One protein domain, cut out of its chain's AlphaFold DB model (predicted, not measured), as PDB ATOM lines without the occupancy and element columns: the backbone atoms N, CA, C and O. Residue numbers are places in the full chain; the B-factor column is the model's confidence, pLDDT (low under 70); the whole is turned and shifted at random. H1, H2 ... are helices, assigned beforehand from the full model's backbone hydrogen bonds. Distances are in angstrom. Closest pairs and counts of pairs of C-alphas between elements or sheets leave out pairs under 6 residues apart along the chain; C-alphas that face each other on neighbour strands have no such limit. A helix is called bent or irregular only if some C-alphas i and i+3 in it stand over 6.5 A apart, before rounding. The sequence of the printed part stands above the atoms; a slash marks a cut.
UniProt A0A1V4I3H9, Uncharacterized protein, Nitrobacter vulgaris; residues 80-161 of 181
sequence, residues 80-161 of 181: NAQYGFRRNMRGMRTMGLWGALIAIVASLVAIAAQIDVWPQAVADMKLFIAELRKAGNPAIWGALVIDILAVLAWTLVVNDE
ATOM      1  N   ASN A  80     142.710 189.732 212.849       97.38
ATOM      2  CA  ASN A  80     141.431 189.582 213.543       97.38
ATOM      3  C   ASN A  80     140.857 190.939 213.986       97.38
ATOM      4  O   ASN A  80     139.661 191.193 213.825       97.38
ATOM      5  N   ALA A  81     141.703 191.830 214.518       97.50
ATOM      6  CA  ALA A  81     141.300 193.185 214.888       97.50
ATOM      7  C   ALA A  81     140.860 193.994 213.659       97.50
ATOM      8  O   ALA A  81     139.814 194.648 213.690       97.50
ATOM      9  N   GLN A  82     141.606 193.902 212.556       97.88
ATOM     10  CA  GLN A  82     141.257 194.568 211.304       97.88
ATOM     11  C   GLN A  82     139.941 194.032 210.728       97.88
ATOM     12  O   GLN A  82     139.080 194.824 210.350       97.88
ATOM     13  N   TYR A  83     139.732 192.715 210.711       97.62
ATOM     14  CA  TYR A  83     138.461 192.118 210.300       97.62
ATOM     15  C   TYR A  83     137.291 192.604 211.173       97.62
ATOM     16  O   TYR A  83     136.253 193.017 210.648       97.62
ATOM     17  N   GLY A  84     137.480 192.639 212.497       97.75
ATOM     18  CA  GLY A  84     136.510 193.191 213.443       97.75
ATOM     19  C   GLY A  84     136.152 194.646 213.134       97.75
ATOM     20  O   GLY A  84     134.969 194.982 213.072       97.75
ATOM     21  N   PHE A  85     137.150 195.487 212.852       97.94
ATOM     22  CA  PHE A  85     136.940 196.870 212.424       97.94
ATOM     23  C   PHE A  85     136.090 196.957 211.149       97.94
ATOM     24  O   PHE A  85     135.105 197.695 211.127       97.94
ATOM     25  N   ARG A  86     136.402 196.164 210.111       97.62
ATOM     26  CA  ARG A  86     135.634 196.185 208.853       97.62
ATOM     27  C   ARG A  86     134.176 195.789 209.063       97.62
ATOM     28  O   ARG A  86     133.274 196.449 208.551       97.62
ATOM     29  N   ARG A  87     133.935 194.740 209.852       96.62
ATOM     30  CA  ARG A  87     132.580 194.284 210.181       96.62
ATOM     31  C   ARG A  87     131.807 195.334 210.982       96.62
ATOM     32  O   ARG A  87     130.639 195.572 210.684       96.62
ATOM     33  N   ASN A  88     132.452 195.976 211.956       97.81
ATOM     34  CA  ASN A  88     131.831 197.032 212.758       97.81
ATOM     35  C   ASN A  88     131.458 198.236 211.885       97.81
ATOM     36  O   ASN A  88     130.322 198.702 211.940       97.81
ATOM     37  N   MET A  89     132.370 198.672 211.010       97.31
ATOM     38  CA  MET A  89     132.093 199.714 210.021       97.31
ATOM     39  C   MET A  89     130.909 199.326 209.131       97.31
ATOM     40  O   MET A  89     129.964 200.096 208.999       97.31
ATOM     41  N   ARG A  90     130.881 198.104 208.585       96.88
ATOM     42  CA  ARG A  90     129.750 197.636 207.771       96.88
ATOM     43  C   ARG A  90     128.417 197.673 208.524       96.88
ATOM     44  O   ARG A  90     127.426 198.103 207.941       96.88
ATOM     45  N   GLY A  91     128.401 197.302 209.806       96.31
ATOM     46  CA  GLY A  91     127.215 197.413 210.664       96.31
ATOM     47  C   GLY A  91     126.765 198.858 210.913       96.31
ATOM     48  O   GLY A  91     125.572 199.122 211.019       96.31
ATOM     49  N   MET A  92     127.702 199.808 210.938       96.75
ATOM     50  CA  MET A  92     127.425 201.238 211.115       96.75
ATOM     51  C   MET A  92     127.142 201.987 209.808       96.75
ATOM     52  O   MET A  92     126.825 203.175 209.858       96.75
ATOM     53  N   ARG A  93     127.220 201.330 208.642       96.06
ATOM     54  CA  ARG A  93     127.130 201.991 207.328       96.06
ATOM     55  C   ARG A  93     125.921 202.906 207.200       96.06
ATOM     56  O   ARG A  93     126.062 204.035 206.745       96.06
ATOM     57  N   THR A  94     124.746 202.436 207.607       95.75
ATOM     58  CA  THR A  94     123.507 203.215 207.506       95.75
ATOM     59  C   THR A  94     123.574 204.481 208.358       95.75
ATOM     60  O   THR A  94     123.240 205.556 207.874       95.75
ATOM     61  N   MET A  95     124.064 204.384 209.597       97.31
ATOM     62  CA  MET A  95     124.231 205.546 210.478       97.31
ATOM     63  C   MET A  95     125.272 206.524 209.926       97.31
ATOM     64  O   MET A  95     125.038 207.728 209.927       97.31
ATOM     65  N   GLY A  96     126.390 206.007 209.409       96.75
ATOM     66  CA  GLY A  96     127.433 206.816 208.783       96.75
ATOM     67  C   GLY A  96     126.940 207.581 207.553       96.75
ATOM     68  O   GLY A  96     127.233 208.767 207.415       96.75
ATOM     69  N   LEU A  97     126.135 206.936 206.701       97.81
ATOM     70  CA  LEU A  97     125.510 207.577 205.542       97.81
ATOM     71  C   LEU A  97     124.535 208.678 205.954       97.81
ATOM     72  O   LEU A  97     124.623 209.783 205.429       97.81
ATOM     73  N   TRP A  98     123.636 208.407 206.903       98.00
ATOM     74  CA  TRP A  98     122.702 209.427 207.381       98.00
ATOM     75  C   TRP A  98     123.423 210.608 208.024       98.00
ATOM     76  O   TRP A  98     123.080 211.748 207.727       98.00
ATOM     77  N   GLY A  99     124.446 210.351 208.843       98.00
ATOM     78  CA  GLY A  99     125.266 211.404 209.440       98.00
ATOM     79  C   GLY A  99     125.905 212.308 208.383       98.00
ATOM     80  O   GLY A  99     125.763 213.526 208.462       98.00
ATOM     81  N   ALA A 100     126.526 211.718 207.358       97.75
ATOM     82  CA  ALA A 100     127.146 212.477 206.272       97.75
ATOM     83  C   ALA A 100     126.114 213.247 205.426       97.75
ATOM     84  O   ALA A 100     126.339 214.401 205.080       97.75
ATOM     85  N   LEU A 101     124.950 212.656 205.131       97.94
ATOM     86  CA  LEU A 101     123.885 213.338 204.382       97.94
ATOM     87  C   LEU A 101     123.293 214.521 205.156       97.94
ATOM     88  O   LEU A 101     123.058 215.577 204.571       97.94
ATOM     89  N   ILE A 102     123.073 214.368 206.463       98.38
ATOM     90  CA  ILE A 102     122.603 215.458 207.325       98.38
ATOM     91  C   ILE A 102     123.635 216.590 207.353       98.38
ATOM     92  O   ILE A 102     123.256 217.754 207.235       98.38
ATOM     93  N   ALA A 103     124.925 216.260 207.458       97.81
ATOM     94  CA  ALA A 103     126.005 217.242 207.438       97.81
ATOM     95  C   ALA A 103     126.074 218.000 206.098       97.81
ATOM     96  O   ALA A 103     126.098 219.230 206.103       97.81
ATOM     97  N   ILE A 104     125.941 217.301 204.962       97.81
ATOM     98  CA  ILE A 104     125.833 217.926 203.631       97.81
ATOM     99  C   ILE A 104     124.668 218.917 203.586       97.81
ATOM    100  O   ILE A 104     124.848 220.059 203.166       97.81
ATOM    101  N   VAL A 105     123.473 218.506 204.027       97.81
ATOM    102  CA  VAL A 105     122.299 219.393 204.044       97.81
ATOM    103  C   VAL A 105     122.557 220.609 204.932       97.81
ATOM    104  O   VAL A 105     122.255 221.726 204.522       97.81
ATOM    105  N   ALA A 106     123.167 220.426 206.106       96.31
ATOM    106  CA  ALA A 106     123.514 221.526 207.001       96.31
ATOM    107  C   ALA A 106     124.502 222.512 206.352       96.31
ATOM    108  O   ALA A 106     124.278 223.722 206.410       96.31
ATOM    109  N   SER A 107     125.549 222.021 205.680       95.00
ATOM    110  CA  SER A 107     126.499 222.862 204.941       95.00
ATOM    111  C   SER A 107     125.827 223.621 203.798       95.00
ATOM    112  O   SER A 107     126.073 224.816 203.635       95.00
ATOM    113  N   LEU A 108     124.944 222.970 203.035       93.81
ATOM    114  CA  LEU A 108     124.199 223.613 201.950       93.81
ATOM    115  C   LEU A 108     123.251 224.695 202.474       93.81
ATOM    116  O   LEU A 108     123.221 225.789 201.916       93.81
ATOM    117  N   VAL A 109     122.529 224.432 203.567       94.06
ATOM    118  CA  VAL A 109     121.671 225.428 204.231       94.06
ATOM    119  C   VAL A 109     122.503 226.604 204.751       94.06
ATOM    120  O   VAL A 109     122.105 227.752 204.578       94.06
ATOM    121  N   ALA A 110     123.677 226.346 205.331       92.69
ATOM    122  CA  ALA A 110     124.563 227.395 205.834       92.69
ATOM    123  C   ALA A 110     125.140 228.286 204.721       92.69
ATOM    124  O   ALA A 110     125.292 229.490 204.926       92.69
ATOM    125  N   ILE A 111     125.457 227.718 203.551       91.25
ATOM    126  CA  ILE A 111     125.854 228.485 202.356       91.25
ATOM    127  C   ILE A 111     124.654 229.281 201.839       91.25
ATOM    128  O   ILE A 111     124.766 230.475 201.574       91.25
ATOM    129  N   ALA A 112     123.493 228.633 201.741       89.44
ATOM    130  CA  ALA A 112     122.275 229.231 201.222       89.44
ATOM    131  C   ALA A 112     121.802 230.445 202.045       89.44
ATOM    132  O   ALA A 112     121.388 231.460 201.485       89.44
ATOM    133  N   ALA A 113     121.915 230.366 203.370       89.56
ATOM    134  CA  ALA A 113     121.553 231.447 204.283       89.56
ATOM    135  C   ALA A 113     122.428 232.709 204.142       89.56
ATOM    136  O   ALA A 113     122.071 233.744 204.691       89.56
ATOM    137  N   GLN A 114     123.561 232.639 203.432       88.00
ATOM    138  CA  GLN A 114     124.448 233.784 203.175       88.00
ATOM    139  C   GLN A 114     124.139 234.500 201.852       88.00
ATOM    140  O   GLN A 114     124.819 235.462 201.508       88.00
ATOM    141  N   ILE A 115     123.158 234.017 201.086       87.25
ATOM    142  CA  ILE A 115     122.737 234.634 199.828       87.25
ATOM    143  C   ILE A 115     121.507 235.498 200.114       87.25
ATOM    144  O   ILE A 115     120.432 234.974 200.391       87.25
ATOM    145  N   ASP A 116     121.643 236.820 200.012       84.50
ATOM    146  CA  ASP A 116     120.547 237.756 200.319       84.50
ATOM    147  C   ASP A 116     119.577 237.966 199.141       84.50
ATOM    148  O   ASP A 116     118.419 238.343 199.320       84.50
ATOM    149  N   VAL A 117     120.031 237.712 197.911       85.94
ATOM    150  CA  VAL A 117     119.323 238.060 196.662       85.94
ATOM    151  C   VAL A 117     118.748 236.837 195.944       85.94
ATOM    152  O   VAL A 117     118.890 236.690 194.732       85.94
ATOM    153  N   TRP A 118     118.098 235.935 196.686       86.19
ATOM    154  CA  TRP A 118     117.574 234.666 196.158       86.19
ATOM    155  C   TRP A 118     116.733 234.798 194.877       86.19
ATOM    156  O   TRP A 118     117.083 234.131 193.904       86.19
ATOM    157  N   PRO A 119     115.676 235.641 194.808       86.81
ATOM    158  CA  PRO A 119     114.825 235.734 193.616       86.81
ATOM    159  C   PRO A 119     115.578 236.178 192.355       86.81
ATOM    160  O   PRO A 119     115.289 235.706 191.259       86.81
ATOM    161  N   GLN A 120     116.556 237.075 192.503       86.62
ATOM    162  CA  GLN A 120     117.376 237.570 191.399       86.62
ATOM    163  C   GLN A 120     118.460 236.560 191.021       86.62
ATOM    164  O   GLN A 120     118.715 236.346 189.841       86.62
ATOM    165  N   ALA A 121     119.072 235.909 192.011       81.56
ATOM    166  CA  ALA A 121     120.100 234.903 191.792       81.56
ATOM    167  C   ALA A 121     119.542 233.686 191.042       81.56
ATOM    168  O   ALA A 121     120.157 233.227 190.088       81.56
ATOM    169  N   VAL A 122     118.346 233.193 191.387       83.81
ATOM    170  CA  VAL A 122     117.746 232.058 190.655       83.81
ATOM    171  C   VAL A 122     117.358 232.407 189.214       83.81
ATOM    172  O   VAL A 122     117.303 231.517 188.369       83.81
ATOM    173  N   ALA A 123     117.106 233.687 188.925       88.19
ATOM    174  CA  ALA A 123     116.779 234.173 187.585       88.19
ATOM    175  C   ALA A 123     118.023 234.482 186.728       88.19
ATOM    176  O   ALA A 123     117.924 234.505 185.502       88.19
ATOM    177  N   ASP A 124     119.190 234.695 187.350       90.88
ATOM    178  CA  ASP A 124     120.454 235.003 186.677       90.88
ATOM    179  C   ASP A 124     121.596 234.098 187.172       90.88
ATOM    180  O   ASP A 124     122.189 234.296 188.235       90.88
ATOM    181  N   MET A 125     121.975 233.138 186.323       87.12
ATOM    182  CA  MET A 125     123.079 232.201 186.559       87.12
ATOM    183  C   MET A 125     124.403 232.903 186.914       87.12
ATOM    184  O   MET A 125     125.169 232.396 187.735       87.12
ATOM    185  N   LYS A 126     124.713 234.057 186.304       89.81
ATOM    186  CA  LYS A 126     125.965 234.778 186.581       89.81
ATOM    187  C   LYS A 126     125.941 235.383 187.977       89.81
ATOM    188  O   LYS A 126     126.947 235.299 188.683       89.81
ATOM    189  N   LEU A 127     124.803 235.955 188.373       86.81
ATOM    190  CA  LEU A 127     124.602 236.488 189.717       86.81
ATOM    191  C   LEU A 127     124.669 235.366 190.759       86.81
ATOM    192  O   LEU A 127     125.383 235.504 191.747       86.81
ATOM    193  N   PHE A 128     124.031 234.223 190.496       86.75
ATOM    194  CA  PHE A 128     124.094 233.056 191.377       86.75
ATOM    195  C   PHE A 128     125.524 232.571 191.623       86.75
ATOM    196  O   PHE A 128     125.923 232.384 192.769       86.75
ATOM    197  N   ILE A 129     126.328 232.414 190.565       85.38
ATOM    198  CA  ILE A 129     127.732 231.988 190.691       85.38
ATOM    199  C   ILE A 129     128.559 233.029 191.460       85.38
ATOM    200  O   ILE A 129     129.444 232.663 192.236       85.38
ATOM    201  N   ALA A 130     128.298 234.324 191.251       86.50
ATOM    202  CA  ALA A 130     128.994 235.391 191.964       86.50
ATOM    203  C   ALA A 130     128.670 235.381 193.465       86.50
ATOM    204  O   ALA A 130     129.592 235.466 194.278       86.50
ATOM    205  N   GLU A 131     127.398 235.223 193.828       86.50
ATOM    206  CA  GLU A 131     126.962 235.135 195.222       86.50
ATOM    207  C   GLU A 131     127.426 233.836 195.880       86.50
ATOM    208  O   GLU A 131     127.938 233.889 196.986       86.50
ATOM    209  N   LEU A 132     127.405 232.694 195.185       86.00
ATOM    210  CA  LEU A 132     127.989 231.442 195.684       86.00
ATOM    211  C   LEU A 132     129.494 231.531 195.950       86.00
ATOM    212  O   LEU A 132     129.990 230.860 196.843       86.00
ATOM    213  N   ARG A 133     130.244 232.320 195.170       81.69
ATOM    214  CA  ARG A 133     131.683 232.516 195.410       81.69
ATOM    215  C   ARG A 133     131.940 233.389 196.641       81.69
ATOM    216  O   ARG A 133     132.976 233.234 197.282       81.69
ATOM    217  N   LYS A 134     131.034 234.325 196.933       82.56
ATOM    218  CA  LYS A 134     131.091 235.166 198.138       82.56
ATOM    219  C   LYS A 134     130.580 234.416 199.368       82.56
ATOM    220  O   LYS A 134     131.131 234.579 200.452       82.56
ATOM    221  N   ALA A 135     129.537 233.614 199.184       73.88
ATOM    222  CA  ALA A 135     128.903 232.806 200.202       73.88
ATOM    223  C   ALA A 135     129.787 231.599 200.532       73.88
ATOM    224  O   ALA A 135     130.203 230.823 199.673       73.88
ATOM    225  N   GLY A 136     130.065 231.418 201.812       65.56
ATOM    226  CA  GLY A 136     130.825 230.283 202.305       65.56
ATOM    227  C   GLY A 136     132.250 230.654 202.679       65.56
ATOM    228  O   GLY A 136     133.156 230.756 201.855       65.56
ATOM    229  N   ASN A 137     132.461 230.735 203.990       83.06
ATOM    230  CA  ASN A 137     133.769 230.564 204.602       83.06
ATOM    231  C   ASN A 137     134.446 229.295 204.022       83.06
ATOM    232  O   ASN A 137     133.775 228.259 203.941       83.06
ATOM    233  N   PRO A 138     135.746 229.327 203.655       88.25
ATOM    234  CA  PRO A 138     136.491 228.148 203.200       88.25
ATOM    235  C   PRO A 138     136.304 226.902 204.076       88.25
ATOM    236  O   PRO A 138     136.321 225.784 203.568       88.25
ATOM    237  N   ALA A 139     136.062 227.081 205.378       90.44
ATOM    238  CA  ALA A 139     135.746 225.993 206.297       90.44
ATOM    239  C   ALA A 139     134.449 225.239 205.939       90.44
ATOM    240  O   ALA A 139     134.415 224.016 206.037       90.44
ATOM    241  N   ILE A 140     133.396 225.937 205.493       90.88
ATOM    242  CA  ILE A 140     132.107 225.318 205.133       90.88
ATOM    243  C   ILE A 140     132.252 224.514 203.840       90.88
ATOM    244  O   ILE A 140     131.778 223.383 203.758       90.88
ATOM    245  N   TRP A 141     132.965 225.067 202.856       91.06
ATOM    246  CA  TRP A 141     133.299 224.351 201.624       91.06
ATOM    247  C   TRP A 141     134.176 223.124 201.901       91.06
ATOM    248  O   TRP A 141     133.926 222.055 201.346       91.06
ATOM    249  N   GLY A 142     135.153 223.246 202.805       93.81
ATOM    250  CA  GLY A 142     135.977 222.124 203.255       93.81
ATOM    251  C   GLY A 142     135.158 221.016 203.923       93.81
ATOM    252  O   GLY A 142     135.338 219.847 203.588       93.81
ATOM    253  N   ALA A 143     134.224 221.377 204.809       94.69
ATOM    254  CA  ALA A 143     133.318 220.424 205.448       94.69
ATOM    255  C   ALA A 143     132.462 219.676 204.415       94.69
ATOM    256  O   ALA A 143     132.466 218.448 204.396       94.69
ATOM    257  N   LEU A 144     131.841 220.403 203.477       95.31
ATOM    258  CA  LEU A 144     131.026 219.808 202.415       95.31
ATOM    259  C   LEU A 144     131.817 218.786 201.581       95.31
ATOM    260  O   LEU A 144     131.311 217.705 201.284       95.31
ATOM    261  N   VAL A 145     133.065 219.102 201.221       96.25
ATOM    262  CA  VAL A 145     133.938 218.170 200.489       96.25
ATOM    263  C   VAL A 145     134.226 216.916 201.316       96.25
ATOM    264  O   VAL A 145     134.133 215.809 200.786       96.25
ATOM    265  N   ILE A 146     134.546 217.064 202.605       97.62
ATOM    266  CA  ILE A 146     134.799 215.927 203.501       97.62
ATOM    267  C   ILE A 146     133.557 215.037 203.615       97.62
ATOM    268  O   ILE A 146     133.684 213.817 203.517       97.62
ATOM    269  N   ASP A 147     132.365 215.616 203.754       97.88
ATOM    270  CA  ASP A 147     131.131 214.840 203.877       97.88
ATOM    271  C   ASP A 147     130.773 214.114 202.574       97.88
ATOM    272  O   ASP A 147     130.351 212.956 202.604       97.88
ATOM    273  N   ILE A 148     131.021 214.730 201.412       98.00
ATOM    274  CA  ILE A 148     130.889 214.057 200.109       98.00
ATOM    275  C   ILE A 148     131.853 212.867 200.023       98.00
ATOM    276  O   ILE A 148     131.446 211.767 199.639       98.00
ATOM    277  N   LEU A 149     133.117 213.046 200.420       98.19
ATOM    278  CA  LEU A 149     134.091 211.951 200.470       98.19
ATOM    279  C   LEU A 149     133.662 210.856 201.452       98.19
ATOM    280  O   LEU A 149     133.841 209.674 201.162       98.19
ATOM    281  N   ALA A 150     133.054 211.221 202.582       97.94
ATOM    282  CA  ALA A 150     132.511 210.267 203.536       97.94
ATOM    283  C   ALA A 150     131.362 209.453 202.921       97.94
ATOM    284  O   ALA A 150     131.365 208.227 203.033       97.94
ATOM    285  N   VAL A 151     130.421 210.090 202.212       98.25
ATOM    286  CA  VAL A 151     129.359 209.385 201.469       98.25
ATOM    287  C   VAL A 151     129.964 208.415 200.452       98.25
ATOM    288  O   VAL A 151     129.552 207.252 200.393       98.25
ATOM    289  N   LEU A 152     130.973 208.841 199.689       97.69
ATOM    290  CA  LEU A 152     131.672 207.971 198.737       97.69
ATOM    291  C   LEU A 152     132.363 206.791 199.438       97.69
ATOM    292  O   LEU A 152     132.223 205.652 199.000       97.69
ATOM    293  N   ALA A 153     133.043 207.019 200.561       97.31
ATOM    294  CA  ALA A 153     133.682 205.955 201.331       97.31
ATOM    295  C   ALA A 153     132.654 204.937 201.861       97.31
ATOM    296  O   ALA A 153     132.822 203.726 201.690       97.31
ATOM    297  N   TRP A 154     131.548 205.405 202.446       97.62
ATOM    298  CA  TRP A 154     130.486 204.537 202.957       97.62
ATOM    299  C   TRP A 154     129.761 203.758 201.856       97.62
ATOM    300  O   TRP A 154     129.328 202.624 202.080       97.62
ATOM    301  N   THR A 155     129.603 204.343 200.669       96.00
ATOM    302  CA  THR A 155     128.915 203.687 199.550       96.00
ATOM    303  C   THR A 155     129.819 202.704 198.816       96.00
ATOM    304  O   THR A 155     129.403 201.558 198.634       96.00
ATOM    305  N   LEU A 156     131.035 203.119 198.457       96.19
ATOM    306  CA  LEU A 156     131.933 202.376 197.573       96.19
ATOM    307  C   LEU A 156     132.865 201.421 198.323       96.19
ATOM    308  O   LEU A 156     133.081 200.305 197.860       96.19
ATOM    309  N   VAL A 157     133.402 201.827 199.479       96.25
ATOM    310  CA  VAL A 157     134.409 201.039 200.213       96.25
ATOM    311  C   VAL A 157     133.759 200.127 201.248       96.25
ATOM    312  O   VAL A 157     134.109 198.955 201.350       96.25
ATOM    313  N   VAL A 158     132.790 200.632 202.017       97.00
ATOM    314  CA  VAL A 158     132.177 199.876 203.125       97.00
ATOM    315  C   VAL A 158     131.068 198.938 202.621       97.00
ATOM    316  O   VAL A 158     129.868 199.126 202.856       97.00
ATOM    317  N   ASN A 159     131.479 197.895 201.906       94.75
ATOM    318  CA  ASN A 159     130.616 196.871 201.319       94.75
ATOM    319  C   ASN A 159     130.953 195.458 201.850       94.75
ATOM    320  O   ASN A 159     131.886 195.284 202.637       94.75
ATOM    321  N   ASP A 160     130.163 194.454 201.465       94.81
ATOM    322  CA  ASP A 160     130.336 193.081 201.963       94.81
ATOM    323  C   ASP A 160     131.607 192.406 201.423       94.81
ATOM    324  O   ASP A 160     132.206 191.595 202.128       94.81
ATOM    325  N   GLU A 161     132.078 192.784 200.230       94.44
ATOM    326  CA  GLU A 161     133.346 192.299 199.665       94.44
ATOM    327  C   GLU A 161     134.549 192.802 200.467       94.44
ATOM    328  O   GLU A 161     135.467 192.039 200.769       94.44
TER     329      GLU A 161
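Overview. This is residues 80 to 161 of the 181 residues of an uncharacterized protein of Nitrobacter vulgaris (UniProt A0A1V4I3H9). Arm H1b of the long bent helix H1 and helix H4 lie side by side as a rod, with short helices H2 and H3 at one end and residues 80 to 85 sticking out at the other. The printed part has 82 residues with four named helices, H1 to H4 in order: all helix. It is only just loose, close to extended: radius of gyration of the C-alphas 17.4 A, spans 57 by 21 by 16 A.

Arrangement. H1, residues 80 to 112, one helix by its hydrogen bonds, is bent: C-alphas 91 and 94 are 7.6 A apart. Arms H1a, residues 80 to 91, and H1b, residues 94 to 112, stand at a steep tilt of 58 degrees. H2, residues 118 to 123, and H3, residues 125 to 134, touch only at the corner, closest C-alphas Ala 121 and Phe 128, 4.4 A. H1b touches H4, residues 138 to 157, opposite ways at a shallow tilt of 26 degrees, closest C-alphas Ala 100 and Asp 147, 5.2 A. Every O i to N i+4 pair is within hydrogen-bond range except in H2, 1 of 2.

Along the chain. H1a begins at C-alpha 80 (141.431, 189.582, 213.543). H1b measures 26.8 A; H4, 27.4 A, ends at C-alpha 157 (134.409, 201.039, 200.213).

Size, cuts and confidence. The printed part has no cut. Residue 136 is under pLDDT 70.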